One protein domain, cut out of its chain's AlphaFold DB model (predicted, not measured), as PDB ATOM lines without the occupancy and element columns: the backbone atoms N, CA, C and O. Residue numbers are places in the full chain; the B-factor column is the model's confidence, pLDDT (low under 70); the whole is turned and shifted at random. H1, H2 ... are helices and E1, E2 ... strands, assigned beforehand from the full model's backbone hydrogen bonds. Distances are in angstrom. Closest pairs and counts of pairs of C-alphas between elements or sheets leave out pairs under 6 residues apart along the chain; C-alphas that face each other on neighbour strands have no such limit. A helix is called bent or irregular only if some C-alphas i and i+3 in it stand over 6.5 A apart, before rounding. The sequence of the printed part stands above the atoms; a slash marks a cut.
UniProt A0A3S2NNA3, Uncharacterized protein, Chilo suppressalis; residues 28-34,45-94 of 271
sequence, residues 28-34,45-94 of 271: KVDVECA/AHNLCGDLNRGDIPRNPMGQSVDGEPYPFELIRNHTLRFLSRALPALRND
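What this domain is: This is residues 28 to 34 and 45 to 94 of the 271 residues of an uncharacterized protein of Chilo suppressalis (UniProt A0A3S2NNA3). Picture a small head of two short strands and loops, with one long helix, H1, leading away from it like an arm; residues 76 to 94, of which 76 to 92 belong to H1, stick out free. In the head, E1 and E2 run side by side as a parallel pair, and the looping residues 60 to 72 lead from E2 to the arm. The printed part has 57 residues, with E1, E2 and H1 in that order along it; the sheet's order is E1, E2, and the class is mixed, helices and strands. The whole is extended, with a radius of gyration of the C-alphas of 15.9 A, and it spans 47 by 27 by 18 A.

How they stand to each other: Begin at the first printed residue with E1, residues 28 to 32, and look beside it for its parallel neighbour E2, residues 56 to 59; the angle between their directions is 52 degrees. Among the C-alphas that face each other are those of Lys 28 and Ile 57, 4.8 A apart. Two backbone pairs are within hydrogen-bond range here: N 29 and O 57 at 2.9 A, and N 59 and O 31 at 2.9 A. Further along comes H1, residues 73 to 92, which is apart from E1. In its backbone, 14 of 16 O i to N i+4 pairs are within hydrogen-bond range. H1 has a kink of 38 degrees near residue 86, and it is irregular, but only just: C-alphas 86 and 89 are 6.53 A apart.

Where its parts are: Find C-alpha 28 at (-66.570, -135.985, -25.338); from there E1 runs 11.0 A to C-alpha 32. E2 begins with Asp 56, its C-alpha at (-66.264, -131.610, -21.377), and measures 10.0 A to the C-alpha of Arg 59. Look for C-alpha 73 at (-61.692, -128.567, -34.943), where H1 begins; it measures 26.7 A to C-alpha 92 at (-48.262, -109.742, -48.252).

The domain as a whole: The two C-alphas farthest apart are those of Val 31 and Asn 93, at 47.9 A. Without the stretch that stands free, the body of 38 residues spans 27 by 18 by 17 A, with a radius of gyration of 9.9 A. After residue 34 you meet a cut: residues 35 to 44 are not printed, and C-alphas 34 and 45 are 12.7 A apart across it. The link from E1 to E2 runs across this cut, while the link from E2 to H1, 13 residues, is long. The mean pLDDT of the printed part is 77.4, and the model's confidence is low, under 70, at residues 45 to 50 and residue 52.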
ATOM      1  N   LYS A  28     -65.224-135.950 -24.765       79.12
ATOM      2  CA  LYS A  28     -66.570-135.985 -25.338       79.12
ATOM      3  C   LYS A  28     -67.521-136.601 -24.324       79.12
ATOM      4  O   LYS A  28     -67.250-137.695 -23.825       79.12
ATOM      5  N   VAL A  29     -68.623-135.926 -24.045       80.50
ATOM      6  CA  VAL A  29     -69.674-136.425 -23.158       80.50
ATOM      7  C   VAL A  29     -70.962-136.636 -23.941       80.50
ATOM      8  O   VAL A  29     -71.299-135.864 -24.837       80.50
ATOM      9  N   ASP A  30     -71.682-137.705 -23.605       78.69
ATOM     10  CA  ASP A  30     -72.985-138.027 -24.194       78.69
ATOM     11  C   ASP A  30     -74.109-137.253 -23.492       78.69
ATOM     12  O   ASP A  30     -75.031-137.818 -22.909       78.69
ATOM     13  N   VAL A  31     -73.950-135.934 -23.448       77.12
ATOM     14  CA  VAL A  31     -74.920-135.008 -22.870       77.12
ATOM     15  C   VAL A  31     -75.308-134.034 -23.969       77.12
ATOM     16  O   VAL A  31     -74.467-133.609 -24.763       77.12
ATOM     17  N   GLU A  32     -76.592-133.725 -24.049       75.50
ATOM     18  CA  GLU A  32     -77.118-132.739 -24.982       75.50
ATOM     19  C   GLU A  32     -76.821-131.324 -24.465       75.50
ATOM     20  O   GLU A  32     -76.771-131.097 -23.253       75.50
ATOM     21  N   CYS A  33     -76.566-130.363 -25.359       74.31
ATOM     22  CA  CYS A  33     -76.333-128.985 -24.928       74.31
ATOM     23  C   CYS A  33     -77.570-128.469 -24.184       74.31
ATOM     24  O   CYS A  33     -78.679-128.580 -24.701       74.31
ATOM     25  N   ALA A  34     -77.377-127.857 -23.012       70.38
ATOM     26  CA  ALA A  34     -78.479-127.368 -22.180       70.38
ATOM     27  C   ALA A  34     -79.433-126.418 -22.933       70.38
ATOM     28  O   ALA A  34     -80.632-126.442 -22.683       70.38
ATOM     29  N   ALA A  45     -73.677-115.814 -22.110       55.53
ATOM     30  CA  ALA A  45     -72.292-116.244 -21.865       55.53
ATOM     31  C   ALA A  45     -72.110-117.784 -21.959       55.53
ATOM     32  O   ALA A  45     -70.979-118.263 -21.950       55.53
ATOM     33  N   HIS A  46     -73.213-118.538 -22.094       54.94
ATOM     34  CA  HIS A  46     -73.284-119.991 -22.245       54.94
ATOM     35  C   HIS A  46     -73.493-120.437 -23.709       54.94
ATOM     36  O   HIS A  46     -73.709-121.619 -23.959       54.94
ATOM     37  N   ASN A  47     -73.332-119.536 -24.692       55.75
ATOM     38  CA  ASN A  47     -73.377-119.862 -26.131       55.75
ATOM     39  C   ASN A  47     -72.372-120.944 -26.562       55.75
ATOM     40  O   ASN A  47     -72.465-121.496 -27.659       55.75
ATOM     41  N   LEU A  48     -71.354-121.196 -25.737       63.78
ATOM     42  CA  LEU A  48     -70.437-122.306 -25.921       63.78
ATOM     43  C   LEU A  48     -71.002-123.499 -25.161       63.78
ATOM     44  O   LEU A  48     -70.917-123.586 -23.940       63.78
ATOM     45  N   CYS A  49     -71.589-124.417 -25.918       66.44
ATOM     46  CA  CYS A  49     -72.025-125.698 -25.405       66.44
ATOM     47  C   CYS A  49     -70.822-126.476 -24.835       66.44
ATOM     48  O   CYS A  49     -69.957-126.929 -25.586       66.44
ATOM     49  N   GLY A  50     -70.762-126.609 -23.508       69.12
ATOM     50  CA  GLY A  50     -69.728-127.360 -22.791       69.12
ATOM     51  C   GLY A  50     -69.167-126.629 -21.575       69.12
ATOM     52  O   GLY A  50     -69.366-125.430 -21.399       69.12
ATOM     53  N   ASP A  51     -68.446-127.361 -20.728       71.19
ATOM     54  CA  ASP A  51     -67.683-126.767 -19.627       71.19
ATOM     55  C   ASP A  51     -66.211-126.701 -20.036       71.19
ATOM     56  O   ASP A  51     -65.466-127.676 -19.910       71.19
ATOM     57  N   LEU A  52     -65.789-125.537 -20.536       66.31
ATOM     58  CA  LEU A  52     -64.405-125.305 -20.961       66.31
ATOM     59  C   LEU A  52     -63.402-125.392 -19.800       66.31
ATOM     60  O   LEU A  52     -62.223-125.628 -20.052       66.31
ATOM     61  N   ASN A  53     -63.851-125.251 -18.547       72.31
ATOM     62  CA  ASN A  53     -62.988-125.400 -17.373       72.31
ATOM     63  C   ASN A  53     -62.733-126.875 -17.039       72.31
ATOM     64  O   ASN A  53     -61.667-127.216 -16.530       72.31
ATOM     65  N   ARG A  54     -63.698-127.758 -17.329       73.38
ATOM     66  CA  ARG A  54     -63.573-129.219 -17.147       73.38
ATOM     67  C   ARG A  54     -63.132-129.952 -18.410       73.38
ATOM     68  O   ARG A  54     -62.711-131.102 -18.331       73.38
ATOM     69  N   GLY A  55     -63.206-129.282 -19.555       73.88
ATOM     70  CA  GLY A  55     -62.889-129.837 -20.861       73.88
ATOM     71  C   GLY A  55     -63.968-130.777 -21.406       73.88
ATOM     72  O   GLY A  55     -63.676-131.561 -22.301       73.88
ATOM     73  N   ASP A  56     -65.195-130.735 -20.893       79.44
ATOM     74  CA  ASP A  56     -66.264-131.610 -21.377       79.44
ATOM     75  C   ASP A  56     -66.964-130.978 -22.595       79.44
ATOM     76  O   ASP A  56     -67.521-129.880 -22.509       79.44
ATOM     77  N   ILE A  57     -66.939-131.684 -23.732       78.75
ATOM     78  CA  ILE A  57     -67.577-131.290 -24.998       78.75
ATOM     79  C   ILE A  57     -68.866-132.106 -25.182       78.75
ATOM     80  O   ILE A  57     -68.775-133.331 -25.331       78.75
ATOM     81  N   PRO A  58     -70.052-131.474 -25.197       78.88
ATOM     82  CA  PRO A  58     -71.327-132.169 -25.364       78.88
ATOM     83  C   PRO A  58     -71.581-132.570 -26.821       78.88
ATOM     84  O   PRO A  58     -70.812-132.239 -27.732       78.88
ATOM     85  N   ARG A  59     -72.670-133.304 -27.059       80.12
ATOM     86  CA  ARG A  59     -73.071-133.673 -28.419       80.12
ATOM     87  C   ARG A  59     -73.430-132.435 -29.232       80.12
ATOM     88  O   ARG A  59     -74.075-131.516 -28.740       80.12
ATOM     89  N   ASN A  60     -73.048-132.460 -30.506       78.81
ATOM     90  CA  ASN A  60     -73.458-131.441 -31.457       78.81
ATOM     91  C   ASN A  60     -74.994-131.448 -31.577       78.81
ATOM     92  O   ASN A  60     -75.544-132.471 -31.994       78.81
ATOM     93  N   PRO A  61     -75.682-130.333 -31.281       73.06
ATOM     94  CA  PRO A  61     -77.138-130.255 -31.365       73.06
ATOM     95  C   PRO A  61     -77.656-130.399 -32.804       73.06
ATOM     96  O   PRO A  61     -78.818-130.718 -33.018       73.06
ATOM     97  N   MET A  62     -76.794-130.236 -33.815       72.94
ATOM     98  CA  MET A  62     -77.141-130.530 -35.211       72.94
ATOM     99  C   MET A  62     -77.098-132.030 -35.543       72.94
ATOM    100  O   MET A  62     -77.359-132.405 -36.685       72.94
ATOM    101  N   GLY A  63     -76.703-132.895 -34.601       74.19
ATOM    102  CA  GLY A  63     -76.579-134.344 -34.803       74.19
ATOM    103  C   GLY A  63     -75.491-134.757 -35.801       74.19
ATOM    104  O   GLY A  63     -75.369-135.931 -36.144       74.19
ATOM    105  N   GLN A  64     -74.694-133.804 -36.284       80.69
ATOM    106  CA  GLN A  64     -73.635-134.049 -37.252       80.69
ATOM    107  C   GLN A  64     -72.341-134.389 -36.521       80.69
ATOM    108  O   GLN A  64     -71.920-133.680 -35.608       80.69
ATOM    109  N   SER A  65     -71.687-135.456 -36.957       79.50
ATOM    110  CA  SER A  65     -70.365-135.842 -36.483       79.50
ATOM    111  C   SER A  65     -69.532-136.211 -37.698       79.50
ATOM    112  O   SER A  65     -69.888-137.125 -38.439       79.50
ATOM    113  N   VAL A  66     -68.423-135.507 -37.902       79.25
ATOM    114  CA  VAL A  66     -67.454-135.839 -38.954       79.25
ATOM    115  C   VAL A  66     -66.364-136.679 -38.297       79.25
ATOM    116  O   VAL A  66     -65.827-136.273 -37.272       79.25
ATOM    117  N   ASP A  67     -66.100-137.878 -38.816       80.12
ATOM    118  CA  ASP A  67     -65.098-138.820 -38.279       80.12
ATOM    119  C   ASP A  67     -65.266-139.166 -36.782       80.12
ATOM    120  O   ASP A  67     -64.300-139.412 -36.063       80.12
ATOM    121  N   GLY A  68     -66.506-139.175 -36.278       78.25
ATOM    122  CA  GLY A  68     -66.788-139.436 -34.856       78.25
ATOM    123  C   GLY A  68     -66.436-138.277 -33.908       78.25
ATOM    124  O   GLY A  68     -66.502-138.431 -32.684       78.25
ATOM    125  N   GLU A  69     -66.059-137.112 -34.441       78.44
ATOM    126  CA  GLU A  69     -65.900-135.864 -33.698       78.44
ATOM    127  C   GLU A  69     -67.184-135.016 -33.816       78.44
ATOM    128  O   GLU A  69     -67.559-134.638 -34.932       78.44
ATOM    129  N   PRO A  70     -67.859-134.670 -32.697       75.31
ATOM    130  CA  PRO A  70     -69.026-133.783 -32.736       75.31
ATOM    131  C   PRO A  70     -68.658-132.378 -33.242       75.31
ATOM    132  O   PRO A  70     -69.470-131.720 -33.885       75.31
ATOM    133  N   TYR A  71     -67.412-131.951 -33.010       77.56
ATOM    134  CA  TYR A  71     -66.859-130.692 -33.501       77.56
ATOM    135  C   TYR A  71     -65.466-130.937 -34.108       77.56
ATOM    136  O   TYR A  71     -64.493-131.106 -33.370       77.56
ATOM    137  N   PRO A  72     -65.325-130.969 -35.446       80.94
ATOM    138  CA  PRO A  72     -64.083-131.350 -36.114       80.94
ATOM    139  C   PRO A  72     -63.095-130.172 -36.194       80.94
ATOM    140  O   PRO A  72     -62.764-129.673 -37.274       80.94
ATOM    141  N   PHE A  73     -62.607-129.712 -35.039       81.50
ATOM    142  CA  PHE A  73     -61.692-128.567 -34.943       81.50
ATOM    143  C   PHE A  73     -60.421-128.754 -35.777       81.50
ATOM    144  O   PHE A  73     -59.956-127.808 -36.412       81.50
ATOM    145  N   GLU A  74     -59.884-129.973 -35.831       80.38
ATOM    146  CA  GLU A  74     -58.681-130.279 -36.610       80.38
ATOM    147  C   GLU A  74     -58.923-130.194 -38.124       80.38
ATOM    148  O   GLU A  74     -58.063-129.707 -38.859       80.38
ATOM    149  N   LEU A  75     -60.110-130.577 -38.610       84.38
ATOM    150  CA  LEU A  75     -60.464-130.425 -40.024       84.38
ATOM    151  C   LEU A  75     -60.528-128.944 -40.409       84.38
ATOM    152  O   LEU A  75     -59.904-128.531 -41.392       84.38
ATOM    153  N   ILE A  76     -61.238-128.147 -39.605       82.81
ATOM    154  CA  ILE A  76     -61.367-126.700 -39.805       82.81
ATOM    155  C   ILE A  76     -59.980-126.061 -39.784       82.81
ATOM    156  O   ILE A  76     -59.599-125.382 -40.732       82.81
ATOM    157  N   ARG A  77     -59.177-126.357 -38.757       82.31
ATOM    158  CA  ARG A  77     -57.805-125.861 -38.616       82.31
ATOM    159  C   ARG A  77     -56.958-126.160 -39.848       82.31
ATOM    160  O   ARG A  77     -56.311-125.258 -40.377       82.31
ATOM    161  N   ASN A  78     -56.958-127.405 -40.316       86.81
ATOM    162  CA  ASN A  78     -56.155-127.818 -41.463       86.81
ATOM    163  C   ASN A  78     -56.585-127.103 -42.749       86.81
ATOM    164  O   ASN A  78     -55.731-126.662 -43.525       86.81
ATOM    165  N   HIS A  79     -57.889-126.935 -42.966       87.94
ATOM    166  CA  HIS A  79     -58.401-126.189 -44.112       87.94
ATOM    167  C   HIS A  79     -58.081-124.696 -44.027       87.94
ATOM    168  O   HIS A  79     -57.595-124.129 -45.008       87.94
ATOM    169  N   THR A  80     -58.267-124.072 -42.863       88.75
ATOM    170  CA  THR A  80     -57.927-122.664 -42.643       88.75
ATOM    171  C   THR A  80     -56.437-122.418 -42.856       88.75
ATOM    172  O   THR A  80     -56.071-121.491 -43.570       88.75
ATOM    173  N   LEU A  81     -55.558-123.274 -42.325       88.06
ATOM    174  CA  LEU A  81     -54.111-123.139 -42.517       88.06
ATOM    175  C   LEU A  81     -53.697-123.307 -43.982       88.06
ATOM    176  O   LEU A  81     -52.849-122.557 -44.460       88.06
ATOM    177  N   ARG A  82     -54.300-124.251 -44.716       89.06
ATOM    178  CA  ARG A  82     -54.057-124.418 -46.159       89.06
ATOM    179  C   ARG A  82     -54.540-123.224 -46.974       89.06
ATOM    180  O   ARG A  82     -53.898-122.853 -47.952       89.06
ATOM    181  N   PHE A  83     -55.680-122.653 -46.605       91.75
ATOM    182  CA  PHE A  83     -56.203-121.465 -47.262       91.75
ATOM    183  C   PHE A  83     -55.290-120.265 -47.005       91.75
ATOM    184  O   PHE A  83     -54.819-119.632 -47.947       91.75
ATOM    185  N   LEU A  84     -54.968-120.003 -45.738       84.75
ATOM    186  CA  LEU A  84     -54.118-118.887 -45.348       84.75
ATOM    187  C   LEU A  84     -52.710-119.023 -45.921       84.75
ATOM    188  O   LEU A  84     -52.184-118.044 -46.424       84.75
ATOM    189  N   SER A  85     -52.101-120.208 -45.943       87.00
ATOM    190  CA  SER A  85     -50.765-120.367 -46.536       87.00
ATOM    191  C   SER A  85     -50.723-120.034 -48.032       87.00
ATOM    192  O   SER A  85     -49.703-119.552 -48.518       87.00
ATOM    193  N   ARG A  86     -51.834-120.231 -48.752       87.38
ATOM    194  CA  ARG A  86     -51.982-119.850 -50.165       87.38
ATOM    195  C   ARG A  86     -52.336-118.376 -50.349       87.38
ATOM    196  O   ARG A  86     -51.867-117.763 -51.302       87.38
ATOM    197  N   ALA A  87     -53.148-117.816 -49.458       84.62
ATOM    198  CA  ALA A  87     -53.602-116.430 -49.536       84.62
ATOM    199  C   ALA A  87     -52.558-115.431 -49.009       84.62
ATOM    200  O   ALA A  87     -52.427-114.335 -49.545       84.62
ATOM    201  N   LEU A  88     -51.782-115.805 -47.989       81.56
ATOM    202  CA  LEU A  88     -50.805-114.936 -47.328       81.56
ATOM    203  C   LEU A  88     -49.768-114.337 -48.288       81.56
ATOM    204  O   LEU A  88     -49.503-113.150 -48.148       81.56
ATOM    205  N   PRO A  89     -49.194-115.061 -49.267       79.12
ATOM    206  CA  PRO A  89     -48.296-114.459 -50.251       79.12
ATOM    207  C   PRO A  89     -48.955-113.342 -51.070       79.12
ATOM    208  O   PRO A  89     -48.321-112.320 -51.307       79.12
ATOM    209  N   ALA A  90     -50.224-113.506 -51.456       78.88
ATOM    210  CA  ALA A  90     -50.972-112.473 -52.171       78.88
ATOM    211  C   ALA A  90     -51.273-111.274 -51.261       78.88
ATOM    212  O   ALA A  90     -51.020-110.138 -51.642       78.88
ATOM    213  N   LEU A  91     -51.708-111.530 -50.023       71.31
ATOM    214  CA  LEU A  91     -51.987-110.490 -49.026       71.31
ATOM    215  C   LEU A  91     -50.721-109.745 -48.564       71.31
ATOM    216  O   LEU A  91     -50.799-108.602 -48.135       71.31
ATOM    217  N   ARG A  92     -49.540-110.370 -48.634       72.19
ATOM    218  CA  ARG A  92     -48.262-109.742 -48.252       72.19
ATOM    219  C   ARG A  92     -47.707-108.814 -49.333       72.19
ATOM    220  O   ARG A  92     -46.882-107.963 -49.013       72.19
ATOM    221  N   ASN A  93     -48.132-109.008 -50.579       79.31
ATOM    222  CA  ASN A  93     -47.744-108.190 -51.727       79.31
ATOM    223  C   ASN A  93     -48.731-107.040 -51.988       79.31
ATOM    224  O   ASN A  93     -48.487-106.228 -52.875       79.31
ATOM    225  N   ASP A  94     -49.838-106.983 -51.246       77.62
ATOM    226  CA  ASP A  94     -50.818-105.907 -51.324       77.62
ATOM    227  C   ASP A  94     -50.459-104.794 -50.328       77.62
ATOM    228  O   ASP A  94     -50.588-104.948 -49.111       77.62
TER     229      ASP A  94